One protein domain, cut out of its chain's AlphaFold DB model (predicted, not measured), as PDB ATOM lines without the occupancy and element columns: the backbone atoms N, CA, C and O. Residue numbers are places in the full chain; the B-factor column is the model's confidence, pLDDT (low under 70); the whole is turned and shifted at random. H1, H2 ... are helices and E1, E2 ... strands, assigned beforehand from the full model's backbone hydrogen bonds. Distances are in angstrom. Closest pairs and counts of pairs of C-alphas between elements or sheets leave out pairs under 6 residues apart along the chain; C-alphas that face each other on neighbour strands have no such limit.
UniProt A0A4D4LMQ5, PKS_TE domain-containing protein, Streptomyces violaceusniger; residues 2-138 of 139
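AT A GLANCE: This is residues 2 to 138 of the 139 residues of the protein "PKS_TE domain-containing protein" of Streptomyces violaceusniger (UniProt A0A4D4LMQ5). A small wall of three parallel strands, in the order E1, E2, E3, has helix H4 over one face, while helix H1 sits by its edge strand E1 and grazes it. Between E1 and E2 the chain makes a wide excursion through helices H2 and H3, which lie away from the sheet and from each other, and most of H3, residues 55 to 64, sticks out. The 137 printed residues have four named helices and three named strands, in the order H1, E1, H2, H3, E2, E3, H4; the class is mixed, helices and strands, with 61 residues, under half, in named elements. The whole is compact, with a radius of gyration of the C-alphas of 16.1 A, and spans 43 by 33 by 28 A.

HOW THE PARTS SIT: H1, residues 2 to 12, only grazes the sheet, with its residues 2 to 8; its closest C-alphas to E1, residues 20 to 23, are those of His 4 and Val 20, 6.5 A apart. H2, residues 37 to 46, and H3, residues 55 to 67, are not on the sheet, and they are apart from each other. E1, H2, H3 and E2, residues 80 to 85, form a strand-helix-strand unit, two parallel neighbour strands with helices between them in the chain, and its crossover is right-handed. E1 and E2 run at 11 degrees, with N 22 and O 81 within hydrogen-bond range at 2.8 A. E2, the inner strand, is also parallel to E3, residues 109 to 113, at 26 degrees, with N 84 and O 111 within range at 2.8 A. H4, residues 125 to 136, is on the sheet at a height of 9.6 A, two layers with a helix on one face, and runs along the strands, at 23 degrees to E2 on the local plane. It is over E2, but only just over that strand alone, with 7 of its C-alphas on E2 and 2 on E3. The closest C-alphas of E3 and H4 are those of Val 113 and Thr 128, 6.1 A apart. In H1, H2, H3 and H4 every O i to N i+4 pair is within hydrogen-bond range.

IN THESE COORDINATES: H1 begins at C-alpha 2, (-49.954, 41.764, 37.889), and is 15.2 A long from first to last C-alpha; E1 measures 9.8 A and H2 14.2 A. H3, the longest helix, measures 18.1 A from C-alpha 55, (-68.978, 36.403, 48.427). E2 measures 16.6 A, E3 13.5 A and H4 16.2 A, ending at C-alpha 136, (-32.462, 47.312, 44.589).

THE WHOLE: The C-alphas farthest apart are those of Gly 14 and Pro 94, 47.6 A. The printed part has no cut. Four links are long, E1 to H2, H3 to E2, E2 to E3 and E3 to H4, the longest being residues 86 to 108. The mean pLDDT of the printed part is 87.0; residues 33 to 38, 48 to 51 and 90 to 99 are under 70.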
ATOM      1  N   PHE A   2     -49.516  40.357  37.937       94.75
ATOM      2  CA  PHE A   2     -49.954  41.764  37.889       94.75
ATOM      3  C   PHE A   2     -48.814  42.786  37.926       94.75
ATOM      4  O   PHE A   2     -48.784  43.663  37.071       94.75
ATOM      5  N   ALA A   3     -47.859  42.649  38.855       96.81
ATOM      6  CA  ALA A   3     -46.713  43.561  38.943       96.81
ATOM      7  C   ALA A   3     -45.919  43.618  37.623       96.81
ATOM      8  O   ALA A   3     -45.630  44.700  37.122       96.81
ATOM      9  N   HIS A   4     -45.666  42.459  37.005       96.38
ATOM     10  CA  HIS A   4     -44.997  42.360  35.702       96.38
ATOM     11  C   HIS A   4     -45.813  43.000  34.569       96.38
ATOM     12  O   HIS A   4     -45.268  43.736  33.753       96.38
ATOM     13  N   SER A   5     -47.131  42.781  34.534       96.25
ATOM     14  CA  SER A   5     -48.022  43.436  33.562       96.25
ATOM     15  C   SER A   5     -48.044  44.958  33.721       96.25
ATOM     16  O   SER A   5     -48.098  45.677  32.728       96.25
ATOM     17  N   VAL A   6     -47.986  45.461  34.957       97.81
ATOM     18  CA  VAL A   6     -47.902  46.902  35.233       97.81
ATOM     19  C   VAL A   6     -46.546  47.454  34.799       97.81
ATOM     20  O   VAL A   6     -46.518  48.480  34.127       97.81
ATOM     21  N   ALA A   7     -45.443  46.757  35.088       98.19
ATOM     22  CA  ALA A   7     -44.112  47.140  34.615       98.19
ATOM     23  C   ALA A   7     -44.056  47.221  33.076       98.19
ATOM     24  O   ALA A   7     -43.552  48.202  32.531       98.19
ATOM     25  N   ALA A   8     -44.670  46.260  32.378       98.00
ATOM     26  CA  ALA A   8     -44.818  46.287  30.922       98.00
ATOM     27  C   ALA A   8     -45.634  47.487  30.427       98.00
ATOM     28  O   ALA A   8     -45.257  48.155  29.465       98.00
ATOM     29  N   ALA A   9     -46.751  47.787  31.092       98.19
ATOM     30  CA  ALA A   9     -47.582  48.930  30.739       98.19
ATOM     31  C   ALA A   9     -46.857  50.266  30.971       98.19
ATOM     32  O   ALA A   9     -47.014  51.187  30.171       98.19
ATOM     33  N   MET A  10     -46.067  50.369  32.043       98.56
ATOM     34  CA  MET A  10     -45.235  51.529  32.369       98.56
ATOM     35  C   MET A  10     -44.122  51.743  31.337       98.56
ATOM     36  O   MET A  10     -43.933  52.861  30.858       98.56
ATOM     37  N   GLU A  11     -43.426  50.674  30.942       98.50
ATOM     38  CA  GLU A  11     -42.425  50.713  29.872       98.50
ATOM     39  C   GLU A  11     -43.046  51.158  28.540       98.50
ATOM     40  O   GLU A  11     -42.546  52.089  27.908       98.50
ATOM     41  N   GLY A  12     -44.186  50.577  28.153       98.00
ATOM     42  CA  GLY A  12     -44.900  50.950  26.926       98.00
ATOM     43  C   GLY A  12     -45.395  52.403  26.898       98.00
ATOM     44  O   GLY A  12     -45.624  52.952  25.821       98.00
ATOM     45  N   GLN A  13     -45.532  53.043  28.063       98.19
ATOM     46  CA  GLN A  13     -45.894  54.458  28.207       98.19
ATOM     47  C   GLN A  13     -44.677  55.398  28.262       98.19
ATOM     48  O   GLN A  13     -44.849  56.613  28.342       98.19
ATOM     49  N   GLY A  14     -43.452  54.869  28.194       98.19
ATOM     50  CA  GLY A  14     -42.220  55.660  28.243       98.19
ATOM     51  C   GLY A  14     -41.781  56.060  29.654       98.19
ATOM     52  O   GLY A  14     -40.924  56.930  29.799       98.19
ATOM     53  N   THR A  15     -42.340  55.435  30.692       98.06
ATOM     54  CA  THR A  15     -41.969  55.656  32.098       98.06
ATOM     55  C   THR A  15     -41.679  54.317  32.784       98.06
ATOM     56  O   THR A  15     -42.446  53.916  33.662       98.06
ATOM     57  N   PRO A  16     -40.634  53.578  32.366       97.81
ATOM     58  CA  PRO A  16     -40.356  52.244  32.892       97.81
ATOM     59  C   PRO A  16     -40.087  52.274  34.402       97.81
ATOM     60  O   PRO A  16     -39.537  53.239  34.933       97.81
ATOM     61  N   ALA A  17     -40.467  51.198  35.091       97.88
ATOM     62  CA  ALA A  17     -40.033  50.975  36.466       97.88
ATOM     63  C   ALA A  17     -38.517  50.712  36.509       97.88
ATOM     64  O   ALA A  17     -37.953  50.196  35.546       97.88
ATOM     65  N   ALA A  18     -37.867  51.027  37.634       97.25
ATOM     66  CA  ALA A  18     -36.450  50.702  37.834       97.25
ATOM     67  C   ALA A  18     -36.204  49.183  37.920       97.25
ATOM     68  O   ALA A  18     -35.145  48.704  37.538       97.25
ATOM     69  N   GLY A  19     -37.203  48.430  38.388       97.81
ATOM     70  CA  GLY A  19     -37.183  46.977  38.460       97.81
ATOM     71  C   GLY A  19     -38.537  46.422  38.905       97.81
ATOM     72  O   GLY A  19     -39.399  47.168  39.379       97.81
ATOM     73  N   VAL A  20     -38.734  45.113  38.756       98.25
ATOM     74  CA  VAL A  20     -39.911  44.381  39.240       98.25
ATOM     75  C   VAL A  20     -39.483  43.183  40.082       98.25
ATOM     76  O   VAL A  20     -38.694  42.349  39.646       98.25
ATOM     77  N   VAL A  21     -40.032  43.087  41.291       98.12
ATOM     78  CA  VAL A  21     -39.778  41.976  42.214       98.12
ATOM     79  C   VAL A  21     -40.999  41.070  42.254       98.12
ATOM     80  O   VAL A  21     -42.130  41.531  42.434       98.12
ATOM     81  N   LEU A  22     -40.768  39.776  42.077       97.62
ATOM     82  CA  LEU A  22     -41.780  38.737  42.043       97.62
ATOM     83  C   LEU A  22     -41.550  37.788  43.214       97.62
ATOM     84  O   LEU A  22     -40.661  36.941  43.197       97.62
ATOM     85  N   MET A  23     -42.360  37.979  44.252       96.94
ATOM     86  CA  MET A  23     -42.344  37.156  45.455       96.94
ATOM     87  C   MET A  23     -43.059  35.843  45.164       96.94
ATOM     88  O   MET A  23     -44.239  35.859  44.813       96.94
ATOM     89  N   ASP A  24     -42.313  34.744  45.221       94.62
ATOM     90  CA  ASP A  24     -42.750  33.352  45.084       94.62
ATOM     91  C   ASP A  24     -43.816  33.140  44.000       94.62
ATOM     92  O   ASP A  24     -44.816  32.444  44.155       94.62
ATOM     93  N   THR A  25     -43.624  33.829  42.871       93.00
ATOM     94  CA  THR A  25     -44.599  33.864  41.784       93.00
ATOM     95  C   THR A  25     -44.437  32.656  40.869       93.00
ATOM     96  O   THR A  25     -43.372  32.426  40.297       93.00
ATOM     97  N   TYR A  26     -45.535  31.939  40.667       89.56
ATOM     98  CA  TYR A  26     -45.638  30.802  39.760       89.56
ATOM     99  C   TYR A  26     -46.204  31.222  38.402       89.56
ATOM    100  O   TYR A  26     -47.057  32.115  38.314       89.56
ATOM    101  N   LEU A  27     -45.751  30.575  37.325       87.50
ATOM    102  CA  LEU A  27     -46.386  30.740  36.018       87.50
ATOM    103  C   LEU A  27     -47.805  30.144  36.035       87.50
ATOM    104  O   LEU A  27     -47.993  29.052  36.560       87.50
ATOM    105  N   PRO A  28     -48.805  30.783  35.400       79.69
ATOM    106  CA  PRO A  28     -50.197  30.316  35.459       79.69
ATOM    107  C   PRO A  28     -50.424  28.942  34.809       79.69
ATOM    108  O   PRO A  28     -51.439  28.303  35.050       79.69
ATOM    109  N   TYR A  29     -49.488  28.486  33.974       81.75
ATOM    110  CA  TYR A  29     -49.519  27.187  33.297       81.75
ATOM    111  C   TYR A  29     -48.529  26.173  33.894       81.75
ATOM    112  O   TYR A  29     -48.261  25.141  33.275       81.75
ATOM    113  N   THR A  30     -47.938  26.463  35.056       81.25
ATOM    114  CA  THR A  30     -47.056  25.509  35.733       81.25
ATOM    115  C   THR A  30     -47.866  24.373  36.356       81.25
ATOM    116  O   THR A  30     -48.927  24.586  36.939       81.25
ATOM    117  N   THR A  31     -47.357  23.147  36.268       74.19
ATOM    118  CA  THR A  31     -47.972  21.976  36.916       74.19
ATOM    119  C   THR A  31     -47.585  21.849  38.390       74.19
ATOM    120  O   THR A  31     -48.128  21.001  39.095       74.19
ATOM    121  N   LYS A  32     -46.658  22.691  38.869       76.06
ATOM    122  CA  LYS A  32     -46.152  22.669  40.248       76.06
ATOM    123  C   LYS A  32     -47.231  23.020  41.273       76.06
ATOM    124  O   LYS A  32     -47.245  22.442  42.353       76.06
ATOM    125  N   LEU A  33     -48.156  23.914  40.912       67.94
ATOM    126  CA  LEU A  33     -49.219  24.398  41.799       67.94
ATOM    127  C   LEU A  33     -50.257  23.333  42.156       67.94
ATOM    128  O   LEU A  33     -50.735  23.318  43.286       67.94
ATOM    129  N   GLY A  34     -50.540  22.396  41.244       64.31
ATOM    130  CA  GLY A  34     -51.504  21.313  41.483       64.31
ATOM    131  C   GLY A  34     -51.130  20.391  42.653       64.31
ATOM    132  O   GLY A  34     -51.951  19.606  43.109       64.31
ATOM    133  N   GLN A  35     -49.895  20.480  43.158       64.50
ATOM    134  CA  GLN A  35     -49.432  19.743  44.338       64.50
ATOM    135  C   GLN A  35     -49.764  20.443  45.665       64.50
ATOM    136  O   GLN A  35     -49.568  19.845  46.722       64.50
ATOM    137  N   PHE A  36     -50.215  21.699  45.618       66.31
ATOM    138  CA  PHE A  36     -50.374  22.569  46.784       66.31
ATOM    139  C   PHE A  36     -51.778  23.156  46.923       66.31
ATOM    140  O   PHE A  36     -52.019  23.850  47.902       66.31
ATOM    141  N   GLU A  37     -52.703  22.877  45.998       69.38
ATOM    142  CA  GLU A  37     -54.049  23.474  45.990       69.38
ATOM    143  C   GLU A  37     -54.777  23.312  47.332       69.38
ATOM    144  O   GLU A  37     -55.243  24.304  47.895       69.38
ATOM    145  N   ASP A  38     -54.799  22.100  47.891       68.81
ATOM    146  CA  ASP A  38     -55.437  21.829  49.186       68.81
ATOM    147  C   ASP A  38     -54.708  22.530  50.342       68.81
ATOM    148  O   ASP A  38     -55.338  23.108  51.225       68.81
ATOM    149  N   ALA A  39     -53.373  22.514  50.332       70.88
ATOM    150  CA  ALA A  39     -52.551  23.109  51.382       70.88
ATOM    151  C   ALA A  39     -52.668  24.640  51.401       70.88
ATOM    152  O   ALA A  39     -52.862  25.239  52.454       70.88
ATOM    153  N   TRP A  40     -52.619  25.275  50.231       77.00
ATOM    154  CA  TRP A  40     -52.797  26.716  50.076       77.00
ATOM    155  C   TRP A  40     -54.215  27.146  50.418       77.00
ATOM    156  O   TRP A  40     -54.394  28.151  51.095       77.00
ATOM    157  N   THR A  41     -55.217  26.368  50.009       74.38
ATOM    158  CA  THR A  41     -56.610  26.633  50.376       74.38
ATOM    159  C   THR A  41     -56.800  26.552  51.891       74.38
ATOM    160  O   THR A  41     -57.419  27.441  52.472       74.38
ATOM    161  N   ASN A  42     -56.229  25.540  52.551       74.69
ATOM    162  CA  ASN A  42     -56.282  25.412  54.008       74.69
ATOM    163  C   ASN A  42     -55.585  26.585  54.711       74.69
ATOM    164  O   ASN A  42     -56.186  27.201  55.583       74.69
ATOM    165  N   GLU A  43     -54.375  26.954  54.292       74.56
ATOM    166  CA  GLU A  43     -53.651  28.112  54.837       74.56
ATOM    167  C   GLU A  43     -54.412  29.435  54.599       74.56
ATOM    168  O   GLU A  43     -54.426  30.314  55.464       74.56
ATOM    169  N   MET A  44     -55.102  29.592  53.462       73.06
ATOM    170  CA  MET A  44     -55.988  30.741  53.230       73.06
ATOM    171  C   MET A  44     -57.146  30.785  54.237       73.06
ATOM    172  O   MET A  44     -57.452  31.862  54.744       73.06
ATOM    173  N   TYR A  45     -57.766  29.642  54.553       73.75
ATOM    174  CA  TYR A  45     -58.827  29.566  55.566       73.75
ATOM    175  C   TYR A  45     -58.309  29.781  56.991       73.75
ATOM    176  O   TYR A  45     -58.969  30.456  57.774       73.75
ATOM    177  N   GLU A  46     -57.115  29.290  57.333       73.25
ATOM    178  CA  GLU A  46     -56.482  29.588  58.629       73.25
ATOM    179  C   GLU A  46     -56.221  31.094  58.815       73.25
ATOM    180  O   GLU A  46     -56.170  31.589  59.941       73.25
ATOM    181  N   ARG A  47     -56.129  31.844  57.709       70.44
ATOM    182  CA  ARG A  47     -56.003  33.308  57.675       70.44
ATOM    183  C   ARG A  47     -57.328  34.044  57.463       70.44
ATOM    184  O   ARG A  47     -57.297  35.256  57.250       70.44
ATOM    185  N   GLU A  48     -58.485  33.386  57.547       66.56
ATOM    186  CA  GLU A  48     -59.791  34.038  57.336       66.56
ATOM    187  C   GLU A  48     -60.017  35.221  58.299       66.56
ATOM    188  O   GLU A  48     -60.590  36.244  57.918       66.56
ATOM    189  N   GLU A  49     -59.492  35.138  59.527       62.94
ATOM    190  CA  GLU A  49     -59.546  36.237  60.502       62.94
ATOM    191  C   GLU A  49     -58.771  37.492  60.045       62.94
ATOM    192  O   GLU A  49     -59.072  38.603  60.486       62.94
ATOM    193  N   LEU A  50     -57.799  37.333  59.138       62.62
ATOM    194  CA  LEU A  50     -57.009  38.413  58.535       62.62
ATOM    195  C   LEU A  50     -57.598  38.883  57.193       62.62
ATOM    196  O   LEU A  50     -57.499  40.065  56.856       62.62
ATOM    197  N   VAL A  51     -58.218  37.979  56.424       66.00
ATOM    198  CA  VAL A  51     -58.831  38.267  55.120       66.00
ATOM    199  C   VAL A  51     -60.185  37.562  55.010       66.00
ATOM    200  O   VAL A  51     -60.241  36.349  54.840       66.00
ATOM    201  N   SER A  52     -61.283  38.332  55.028       74.62
ATOM    202  CA  SER A  52     -62.630  37.766  54.879       74.62
ATOM    203  C   SER A  52     -62.768  36.977  53.575       74.62
ATOM    204  O   SER A  52     -62.409  37.462  52.505       74.62
ATOM    205  N   MET A  53     -63.359  35.787  53.633       76.81
ATOM    206  CA  MET A  53     -63.702  34.988  52.450       76.81
ATOM    207  C   MET A  53     -65.168  35.213  52.052       76.81
ATOM    208  O   MET A  53     -65.931  34.283  51.808       76.81
ATOM    209  N   ASP A  54     -65.593  36.480  52.020       83.69
ATOM    210  CA  ASP A  54     -66.964  36.842  51.659       83.69
ATOM    211  C   ASP A  54     -67.254  36.662  50.157       83.69
ATOM    212  O   ASP A  54     -66.358  36.584  49.311       83.69
ATOM    213  N   GLY A  55     -68.544  36.632  49.806       86.81
ATOM    214  CA  GLY A  55     -68.978  36.403  48.427       86.81
ATOM    215  C   GLY A  55     -68.445  37.429  47.417       86.81
ATOM    216  O   GLY A  55     -68.239  37.083  46.253       86.81
ATOM    217  N   VAL A  56     -68.166  38.669  47.839       90.75
ATOM    218  CA  VAL A  56     -67.597  39.697  46.953       90.75
ATOM    219  C   VAL A  56     -66.160  39.327  46.606       90.75
ATOM    220  O   VAL A  56     -65.823  39.255  45.423       90.75
ATOM    221  N   ARG A  57     -65.329  39.013  47.602       86.94
ATOM    222  CA  ARG A  57     -63.930  38.615  47.393       86.94
ATOM    223  C   ARG A  57     -63.812  37.304  46.634       86.94
ATOM    224  O   ARG A  57     -63.006  37.224  45.712       86.94
ATOM    225  N   MET A  58     -64.656  36.320  46.946       86.25
ATOM    226  CA  MET A  58     -64.677  35.050  46.216       86.25
ATOM    227  C   MET A  58     -65.037  35.252  44.738       86.25
ATOM    228  O   MET A  58     -64.369  34.704  43.862       86.25
ATOM    229  N   SER A  59     -66.050  36.074  44.439       91.44
ATOM    230  CA  SER A  59     -66.427  36.364  43.048       91.44
ATOM    231  C   SER A  59     -65.341  37.141  42.296       91.44
ATOM    232  O   SER A  59     -65.063  36.836  41.136       91.44
ATOM    233  N   ALA A  60     -64.668  38.084  42.963       92.25
ATOM    234  CA  ALA A  60     -63.535  38.809  42.398       92.25
ATOM    235  C   ALA A  60     -62.342  37.881  42.124       92.25
ATOM    236  O   ALA A  60     -61.754  37.956  41.047       92.25
ATOM    237  N   MET A  61     -62.012  36.972  43.049       88.44
ATOM    238  CA  MET A  61     -60.955  35.974  42.864       88.44
ATOM    239  C   MET A  61     -61.230  35.108  41.632       88.44
ATOM    240  O   MET A  61     -60.372  35.011  40.756       88.44
ATOM    241  N   GLY A  62     -62.442  34.555  41.513       88.06
ATOM    242  CA  GLY A  62     -62.843  33.775  40.339       88.06
ATOM    243  C   GLY A  62     -62.762  34.578  39.036       88.06
ATOM    244  O   GLY A  62     -62.268  34.074  38.028       88.06
ATOM    245  N   TRP A  63     -63.172  35.850  39.061       93.81
ATOM    246  CA  TRP A  63     -63.046  36.738  37.905       93.81
ATOM    247  C   TRP A  63     -61.583  36.978  37.506       93.81
ATOM    248  O   TRP A  63     -61.266  36.911  36.322       93.81
ATOM    249  N   TYR A  64     -60.679  37.215  38.463       90.69
ATOM    250  CA  TYR A  64     -59.256  37.423  38.174       90.69
ATOM    251  C   TYR A  64     -58.562  36.159  37.662       90.69
ATOM    252  O   TYR A  64     -57.715  36.262  36.774       90.69
ATOM    253  N   VAL A  65     -58.933  34.981  38.172       86.44
ATOM    254  CA  VAL A  65     -58.468  33.695  37.629       86.44
ATOM    255  C   VAL A  65     -58.864  33.577  36.158       86.44
ATOM    256  O   VAL A  65     -58.013  33.285  35.322       86.44
ATOM    257  N   HIS A  66     -60.120  33.888  35.824       88.19
ATOM    258  CA  HIS A  66     -60.586  33.873  34.438       88.19
ATOM    259  C   HIS A  66     -59.911  34.946  33.567       88.19
ATOM    260  O   HIS A  66     -59.523  34.666  32.439       88.19
ATOM    261  N   LEU A  67     -59.708  36.164  34.082       90.25
ATOM    262  CA  LEU A  67     -59.015  37.237  33.357       90.25
ATOM    263  C   LEU A  67     -57.597  36.829  32.930       90.25
ATOM    264  O   LEU A  67     -57.118  37.249  31.878       90.25
ATOM    265  N   LEU A  68     -56.912  36.054  33.771       87.31
ATOM    266  CA  LEU A  68     -55.536  35.616  33.549       87.31
ATOM    267  C   LEU A  68     -55.445  34.280  32.796       87.31
ATOM    268  O   LEU A  68     -54.342  33.783  32.557       87.31
ATOM    269  N   GLU A  69     -56.574  33.713  32.378       85.69
ATOM    270  CA  GLU A  69     -56.608  32.501  31.573       85.69
ATOM    271  C   GLU A  69     -55.889  32.724  30.232       85.69
ATOM    272  O   GLU A  69     -56.170  33.659  29.482       85.69
ATOM    273  N   GLY A  70     -54.896  31.882  29.933       86.06
ATOM    274  CA  GLY A  70     -54.075  32.010  28.724       86.06
ATOM    275  C   GLY A  70     -53.104  33.200  28.717       86.06
ATOM    276  O   GLY A  70     -52.387  33.388  27.727       86.06
ATOM    277  N   TRP A  71     -53.034  33.982  29.801       91.69
ATOM    278  CA  TRP A  71     -52.077  35.075  29.936       91.69
ATOM    279  C   TRP A  71     -50.637  34.550  29.905       91.69
ATOM    280  O   TRP A  71     -50.305  33.512  30.482       91.69
ATOM    281  N   LYS A  72     -49.759  35.298  29.232       90.75
ATOM    282  CA  LYS A  72     -48.319  35.029  29.171       90.75
ATOM    283  C   LYS A  72     -47.547  36.287  29.562       90.75
ATOM    284  O   LYS A  72     -47.968  37.369  29.146       90.75
ATOM    285  N   PRO A  73     -46.420  36.166  30.287       91.88
ATOM    286  CA  PRO A  73     -45.575  37.308  30.616       91.88
ATOM    287  C   PRO A  73     -45.139  38.074  29.361       91.88
ATOM    288  O   PRO A  73     -44.508  37.480  28.481       91.88
ATOM    289  N   PRO A  74     -45.454  39.380  29.252       93.19
ATOM    290  CA  PRO A  74     -44.854  40.237  28.241       93.19
ATOM    291  C   PRO A  74     -43.328  40.267  28.378       93.19
ATOM    292  O   PRO A  74     -42.798  40.264  29.489       93.19
ATOM    293  N   GLN A  75     -42.632  40.326  27.243       94.25
ATOM    294  CA  GLN A  75     -41.202  40.629  27.204       94.25
ATOM    295  C   GLN A  75     -41.018  42.128  27.459       94.25
ATOM    296  O   GLN A  75     -41.636  42.932  26.762       94.25
ATOM    297  N   ILE A  76     -40.208  42.477  28.457       96.81
ATOM    298  CA  ILE A  76     -39.922  43.855  28.878       96.81
ATOM    299  C   ILE A  76     -38.429  43.994  29.167       96.81
ATOM    300  O   ILE A  76     -37.782  42.992  29.465       96.81
ATOM    301  N   SER A  77     -37.888  45.208  29.095       97.25
ATOM    302  CA  SER A  77     -36.474  45.484  29.414       97.25
ATOM    303  C   SER A  77     -36.260  45.864  30.883       97.25
ATOM    304  O   SER A  77     -35.125  46.066  31.305       97.25
ATOM    305  N   VAL A  78     -37.345  46.000  31.653       98.12
ATOM    306  CA  VAL A  78     -37.306  46.287  33.092       98.12
ATOM    307  C   VAL A  78     -36.639  45.115  33.828       98.12
ATOM    308  O   VAL A  78     -37.158  44.000  33.728       98.12
ATOM    309  N   PRO A  79     -35.562  45.354  34.605       98.00
ATOM    310  CA  PRO A  79     -34.900  44.316  35.389       98.00
ATOM    311  C   PRO A  79     -35.868  43.582  36.313       98.00
ATOM    312  O   PRO A  79     -36.681  44.205  37.005       98.00
ATOM    313  N   SER A  80     -35.768  42.258  36.357       97.94
ATOM    314  CA  SER A  80     -36.667  41.411  37.134       97.94
ATOM    315  C   SER A  80     -35.936  40.516  38.137       97.94
ATOM    316  O   SER A  80     -34.905  39.903  37.842       97.94
ATOM    317  N   LEU A  81     -36.507  40.426  39.339       98.12
ATOM    318  CA  LEU A  81     -36.062  39.544  40.414       98.12
ATOM    319  C   LEU A  81     -37.170  38.563  40.777       98.12
ATOM    320  O   LEU A  81     -38.275  38.980  41.117       98.12
ATOM    321  N   GLN A  82     -36.851  37.273  40.786       97.62
ATOM    322  CA  GLN A  82     -37.665  36.256  41.437       97.62
ATOM    323  C   GLN A  82     -37.123  35.986  42.845       97.62
ATOM    324  O   GLN A  82     -35.968  35.599  43.009       97.62
ATOM    325  N   VAL A  83     -37.966  36.130  43.860       98.00
ATOM    326  CA  VAL A  83     -37.653  35.732  45.240       98.00
ATOM    327  C   VAL A  83     -38.366  34.415  45.511       98.00
ATOM    328  O   VAL A  83     -39.584  34.353  45.372       98.00
ATOM    329  N   ARG A  84     -37.633  33.351  45.839       96.44
ATOM    330  CA  ARG A  84     -38.184  31.997  45.999       96.44
ATOM    331  C   ARG A  84     -38.128  31.558  47.453       96.44
ATOM    332  O   ARG A  84     -37.101  31.723  48.110       96.44
ATOM    333  N   ALA A  85     -39.207  30.948  47.920       94.69
ATOM    334  CA  ALA A  85     -39.226  30.276  49.209       94.69
ATOM    335  C   ALA A  85     -38.302  29.039  49.211       94.69
ATOM    336  O   ALA A  85     -38.188  28.313  48.212       94.69
ATOM    337  N   THR A  86     -37.638  28.773  50.338       92.94
ATOM    338  CA  THR A  86     -36.805  27.567  50.525       92.94
ATOM    339  C   THR A  86     -37.546  26.404  51.172       92.94
ATOM    340  O   THR A  86     -37.054  25.277  51.140       92.94
ATOM    341  N   GLU A  87     -38.735  26.646  51.722       88.94
ATOM    342  CA  GLU A  87     -39.568  25.640  52.380       88.94
ATOM    343  C   GLU A  87     -40.913  25.469  51.658       88.94
ATOM    344  O   GLU A  87     -41.383  26.343  50.932       88.94
ATOM    345  N   ARG A  88     -41.540  24.303  51.840       79.88
ATOM    346  CA  ARG A  88     -42.849  23.981  51.255       79.88
ATOM    347  C   ARG A  88     -43.953  24.238  52.268       79.88
ATOM    348  O   ARG A  88     -43.792  23.912  53.439       79.88
ATOM    349  N   VAL A  89     -45.121  24.641  51.779       72.94
ATOM    350  CA  VAL A  89     -46.366  24.516  52.543       72.94
ATOM    351  C   VAL A  89     -46.675  23.011  52.685       72.94
ATOM    352  O   VAL A  89     -46.764  22.302  51.679       72.94
ATOM    353  N   LEU A  90     -46.725  22.489  53.917       64.56
ATOM    354  CA  LEU A  90     -46.947  21.062  54.249       64.56
ATOM    355  C   LEU A  90     -48.231  20.527  53.553       64.56
ATOM    356  O   LEU A  90     -49.225  21.236  53.535       64.56
ATOM    357  N   ALA A  91     -48.362  19.314  52.986       55.03
ATOM    358  CA  ALA A  91     -47.548  18.094  52.950       55.03
ATOM    359  C   ALA A  91     -47.885  17.222  51.707       55.03
ATOM    360  O   ALA A  91     -49.038  17.191  51.290       55.03
ATOM    361  N   ALA A  92     -46.921  16.431  51.191       48.62
ATOM    362  CA  ALA A  92     -47.209  15.171  50.461       48.62
ATOM    363  C   ALA A  92     -45.995  14.238  50.260       48.62
ATOM    364  O   ALA A  92     -46.173  13.030  50.149       48.62
ATOM    365  N   ALA A  93     -44.756  14.739  50.223       50.91
ATOM    366  CA  ALA A  93     -43.585  13.863  50.119       50.91
ATOM    367  C   ALA A  93     -42.332  14.554  50.673       50.91
ATOM    368  O   ALA A  93     -41.971  15.606  50.141       50.91
ATOM    369  N   PRO A  94     -41.664  13.989  51.696       54.62
ATOM    370  CA  PRO A  94     -40.432  14.554  52.252       54.62
ATOM    371  C   PRO A  94     -39.259  14.613  51.254       54.62
ATOM    372  O   PRO A  94     -38.309  15.343  51.505       54.62
ATOM    373  N   ASP A  95     -39.359  13.939  50.099       57.56
ATOM    374  CA  ASP A  95     -38.239  13.736  49.162       57.56
ATOM    375  C   ASP A  95     -38.435  14.372  47.768       57.56
ATOM    376  O   ASP A  95     -37.810  13.952  46.793       57.56
ATOM    377  N   ALA A  96     -39.320  15.363  47.619       60.22
ATOM    378  CA  ALA A  96     -39.468  16.055  46.336       60.22
ATOM    379  C   ALA A  96     -38.343  17.092  46.138       60.22
ATOM    380  O   ALA A  96     -38.195  18.004  46.952       60.22
ATOM    381  N   ASP A  97     -37.576  16.968  45.048       68.62
ATOM    382  CA  ASP A  97     -36.512  17.911  44.655       68.62
ATOM    383  C   ASP A  97     -37.040  19.362  44.629       68.62
ATOM    384  O   ASP A  97     -38.156  19.597  44.167       68.62
ATOM    385  N   ALA A  98     -36.251  20.345  45.075       64.12
ATOM    386  CA  ALA A  98     -36.582  21.775  45.022       64.12
ATOM    387  C   ALA A  98     -37.087  22.216  43.637       64.12
ATOM    388  O   ALA A  98     -38.054  22.974  43.526       64.12
ATOM    389  N   GLN A  99     -36.516  21.652  42.566       69.88
ATOM    390  CA  GLN A  99     -36.944  21.924  41.189       69.88
ATOM    391  C   GLN A  99     -38.413  21.565  40.923       69.88
ATOM    392  O   GLN A  99     -39.044  22.172  40.054       69.88
ATOM    393  N   SER A 100     -38.962  20.602  41.665       75.50
ATOM    394  CA  SER A 100     -40.323  20.095  41.482       75.50
ATOM    395  C   SER A 100     -41.407  21.013  42.041       75.50
ATOM    396  O   SER A 100     -42.558  20.880  41.629       75.50
ATOM    397  N   TRP A 101     -41.059  21.952  42.928       82.19
ATOM    398  CA  TRP A 101     -42.054  22.758  43.636       82.19
ATOM    399  C   TRP A 101     -41.735  24.245  43.752       82.19
ATOM    400  O   TRP A 101     -42.677  25.022  43.861       82.19
ATOM    401  N   GLN A 102     -40.467  24.665  43.715       88.50
ATOM    402  CA  GLN A 102     -40.138  26.087  43.827       88.50
ATOM    403  C   GLN A 102     -40.724  26.887  42.664       88.50
ATOM    404  O   GLN A 102     -40.794  26.398  41.523       88.50
ATOM    405  N   ALA A 103     -41.097  28.129  42.975       89.31
ATOM    406  CA  ALA A 103     -41.576  29.109  42.019       89.31
ATOM    407  C   ALA A 103     -40.604  29.275  40.836       89.31
ATOM    408  O   ALA A 103     -39.379  29.259  40.994       89.31
ATOM    409  N   ASP A 104     -41.167  29.382  39.633       87.75
ATOM    410  CA  ASP A 104     -40.469  29.170  38.361       87.75
ATOM    411  C   ASP A 104     -40.603  30.333  37.374       87.75
ATOM    412  O   ASP A 104     -40.480  30.146  36.160       87.75
ATOM    413  N   TRP A 105     -40.837  31.546  37.875       92.50
ATOM    414  CA  TRP A 105     -40.877  32.711  37.006       92.50
ATOM    415  C   TRP A 105     -39.539  32.932  36.275       92.50
ATOM    416  O   TRP A 105     -38.484  32.910  36.915       92.50
ATOM    417  N   PRO A 106     -39.554  33.209  34.958       91.94
ATOM    418  CA  PRO A 106     -38.347  33.461  34.177       91.94
ATOM    419  C   PRO A 106     -37.863  34.910  34.357       91.94
ATOM    420  O   PRO A 106     -37.963  35.716  33.435       91.94
ATOM    421  N   ALA A 107     -37.402  35.255  35.560       94.69
ATOM    422  CA  ALA A 107     -36.798  36.554  35.860       94.69
ATOM    423  C   ALA A 107     -35.314  36.604  35.445       94.69
ATOM    424  O   ALA A 107     -34.678  35.563  35.272       94.69
ATOM    425  N   ASP A 108     -34.747  37.808  35.334       96.00
ATOM    426  CA  ASP A 108     -33.324  38.020  35.008       96.00
ATOM    427  C   ASP A 108     -32.394  37.511  36.113       96.00
ATOM    428  O   ASP A 108     -31.265  37.090  35.867       96.00
ATOM    429  N   SER A 109     -32.882  37.554  37.352       96.31
ATOM    430  CA  SER A 109     -32.181  37.089  38.541       96.31
ATOM    431  C   SER A 109     -33.138  36.375  39.489       96.31
ATOM    432  O   SER A 109     -34.342  36.644  39.504       96.31
ATOM    433  N   ALA A 110     -32.601  35.451  40.286       96.88
ATOM    434  CA  ALA A 110     -33.352  34.747  41.314       96.88
ATOM    435  C   ALA A 110     -32.550  34.673  42.616       96.88
ATOM    436  O   ALA A 110     -31.341  34.431  42.583       96.88
ATOM    437  N   ILE A 111     -33.232  34.852  43.744       97.25
ATOM    438  CA  ILE A 111     -32.690  34.659  45.092       97.25
ATOM    439  C   ILE A 111     -33.610  33.762  45.913       97.25
ATOM    440  O   ILE A 111     -34.824  33.753  45.708       97.25
ATOM    441  N   ASP A 112     -33.024  33.037  46.860       97.00
ATOM    442  CA  ASP A 112     -33.739  32.140  47.765       97.00
ATOM    443  C   ASP A 112     -33.779  32.747  49.168       97.00
ATOM    444  O   ASP A 112     -32.757  33.229  49.662       97.00
ATOM    445  N   VAL A 113     -34.948  32.715  49.811       97.62
ATOM    446  CA  VAL A 113     -35.159  33.250  51.165       97.62
ATOM    447  C   VAL A 113     -35.814  32.214  52.089       97.62
ATOM    448  O   VAL A 113     -36.547  31.348  51.604       97.62
ATOM    449  N   PRO A 114     -35.571  32.290  53.415       96.50
ATOM    450  CA  PRO A 114     -36.163  31.368  54.382       96.50
ATOM    451  C   PRO A 114     -37.696  31.393  54.405       96.50
ATOM    452  O   PRO A 114     -38.315  32.429  54.150       96.50
ATOM    453  N   GLY A 115     -38.292  30.269  54.809       93.31
ATOM    454  CA  GLY A 115     -39.739  30.101  54.902       93.31
ATOM    455  C   GLY A 115     -40.384  29.508  53.652       93.31
ATOM    456  O   GLY A 115     -39.724  29.173  52.667       93.31
ATOM    457  N   ASP A 116     -41.697  29.346  53.753       90.31
ATOM    458  CA  ASP A 116     -42.613  28.906  52.703       90.31
ATOM    459  C   ASP A 116     -43.299  30.103  52.022       90.31
ATOM    460  O   ASP A 116     -43.042  31.260  52.362       90.31
ATOM    461  N   HIS A 117     -44.196  29.813  51.073       90.44
ATOM    462  CA  HIS A 117     -44.979  30.795  50.313       90.44
ATOM    463  C   HIS A 117     -45.611  31.904  51.178       90.44
ATOM    464  O   HIS A 117     -45.691  33.059  50.761       90.44
ATOM    465  N   PHE A 118     -46.052  31.563  52.391       88.19
ATOM    466  CA  PHE A 118     -46.642  32.492  53.346       88.19
ATOM    467  C   PHE A 118     -45.590  33.028  54.317       88.19
ATOM    468  O   PHE A 118     -45.435  34.242  54.478       88.19
ATOM    469  N   THR A 119     -44.835  32.137  54.965       91.94
ATOM    470  CA  THR A 119     -43.954  32.528  56.074       91.94
ATOM    471  C   THR A 119     -42.765  33.381  55.636       91.94
ATOM    472  O   THR A 119     -42.259  34.147  56.462       91.94
ATOM    473  N   MET A 120     -42.389  33.361  54.351       95.62
ATOM    474  CA  MET A 120     -41.388  34.273  53.782       95.62
ATOM    475  C   MET A 120     -41.784  35.757  53.900       95.62
ATOM    476  O   MET A 120     -40.915  36.618  54.037       95.62
ATOM    477  N   MET A 121     -43.089  36.057  53.876       93.19
ATOM    478  CA  MET A 121     -43.651  37.413  53.993       93.19
ATOM    479  C   MET A 121     -44.161  37.728  55.404       93.19
ATOM    480  O   MET A 121     -44.511  38.870  55.691       93.19
ATOM    481  N   GLU A 122     -44.215  36.723  56.279       91.69
ATOM    482  CA  GLU A 122     -44.666  36.850  57.664       91.69
ATOM    483  C   GLU A 122     -43.463  36.747  58.612       91.69
ATOM    484  O   GLU A 122     -42.817  37.742  58.931       91.69
ATOM    485  N   LYS A 123     -43.111  35.527  59.032       94.69
ATOM    486  CA  LYS A 123     -42.050  35.255  60.017       94.69
ATOM    487  C   LYS A 123     -40.664  35.700  59.548       94.69
ATOM    488  O   LYS A 123     -39.814  35.997  60.383       94.69
ATOM    489  N   HIS A 124     -40.444  35.728  58.237       96.88
ATOM    490  CA  HIS A 124     -39.164  36.064  57.616       96.88
ATOM    491  C   HIS A 124     -39.196  37.396  56.860       96.88
ATOM    492  O   HIS A 124     -38.275  37.674  56.091       96.88
ATOM    493  N   ALA A 125     -40.210  38.238  57.099       97.19
ATOM    494  CA  ALA A 125     -40.380  39.514  56.408       97.19
ATOM    495  C   ALA A 125     -39.115  40.386  56.452       97.19
ATOM    496  O   ALA A 125     -38.711  40.908  55.419       97.19
ATOM    497  N   ASP A 126     -38.447  40.476  57.608       97.88
ATOM    498  CA  ASP A 126     -37.233  41.284  57.772       97.88
ATOM    499  C   ASP A 126     -36.088  40.794  56.868       97.88
ATOM    500  O   ASP A 126     -35.462  41.576  56.154       97.88
ATOM    501  N   THR A 127     -35.830  39.482  56.849       98.00
ATOM    502  CA  THR A 127     -34.773  38.894  56.012       98.00
ATOM    503  C   THR A 127     -35.117  38.942  54.526       98.00
ATOM    504  O   THR A 127     -34.235  39.177  53.703       98.00
ATOM    505  N   THR A 128     -36.392  38.761  54.179       98.31
ATOM    506  CA  THR A 128     -36.886  38.861  52.802       98.31
ATOM    507  C   THR A 128     -36.785  40.299  52.292       98.31
ATOM    508  O   THR A 128     -36.338  40.521  51.169       98.31
ATOM    509  N   ALA A 129     -37.140  41.285  53.122       98.19
ATOM    510  CA  ALA A 129     -37.020  42.702  52.795       98.19
ATOM    511  C   ALA A 129     -35.559  43.099  52.564       98.19
ATOM    512  O   ALA A 129     -35.262  43.681  51.524       98.19
ATOM    513  N   GLN A 130     -34.645  42.706  53.459       98.44
ATOM    514  CA  GLN A 130     -33.216  42.988  53.291       98.44
ATOM    515  C   GLN A 130     -32.679  42.442  51.963       98.44
ATOM    516  O   GLN A 130     -31.961  43.138  51.253       98.44
ATOM    517  N   ALA A 131     -33.065  41.220  51.587       98.12
ATOM    518  CA  ALA A 131     -32.605  40.613  50.343       98.12
ATOM    519  C   ALA A 131     -33.110  41.366  49.093       98.12
ATOM    520  O   ALA A 131     -32.397  41.478  48.095       98.12
ATOM    521  N   VAL A 132     -34.324  41.922  49.154       98.00
ATOM    522  CA  VAL A 132     -34.861  42.798  48.103       98.00
ATOM    523  C   VAL A 132     -34.151  44.150  48.087       98.00
ATOM    524  O   VAL A 132     -33.810  44.636  47.012       98.00
ATOM    525  N   GLU A 133     -33.905  44.758  49.246       98.06
ATOM    526  CA  GLU A 133     -33.185  46.032  49.356       98.06
ATOM    527  C   GLU A 133     -31.761  45.931  48.803       98.06
ATOM    528  O   GLU A 133     -31.334  46.807  48.051       98.06
ATOM    529  N   ASP A 134     -31.063  44.833  49.093       98.06
ATOM    530  CA  ASP A 134     -29.728  44.560  48.565       98.06
ATOM    531  C   ASP A 134     -29.742  44.445  47.036       98.06
ATOM    532  O   ASP A 134     -28.834  44.939  46.366       98.06
ATOM    533  N   TRP A 135     -30.778  43.833  46.453       97.94
ATOM    534  CA  TRP A 135     -30.937  43.793  44.999       97.94
ATOM    535  C   TRP A 135     -31.206  45.185  44.422       97.94
ATOM    536  O   TRP A 135     -30.533  45.590  43.478       97.94
ATOM    537  N   VAL A 136     -32.128  45.946  45.024       96.81
ATOM    538  CA  VAL A 136     -32.462  47.312  44.589       96.81
ATOM    539  C   VAL A 136     -31.248  48.241  44.667       96.81
ATOM    540  O   VAL A 136     -31.067  49.081  43.790       96.81
ATOM    541  N   ALA A 137     -30.395  48.090  45.680       97.00
ATOM    542  CA  ALA A 137     -29.174  48.880  45.831       97.00
ATOM    543  C   ALA A 137     -28.129  48.620  44.728       97.00
ATOM    544  O   ALA A 137     -27.208  49.423  44.570       97.00
ATOM    545  N   ASN A 138     -28.265  47.519  43.981       93.25
ATOM    546  CA  ASN A 138     -27.362  47.102  42.906       93.25
ATOM    547  C   ASN A 138     -27.994  47.188  41.499       93.25
ATOM    548  O   ASN A 138     -27.423  46.632  40.557       93.25
TER     549      ASN A 138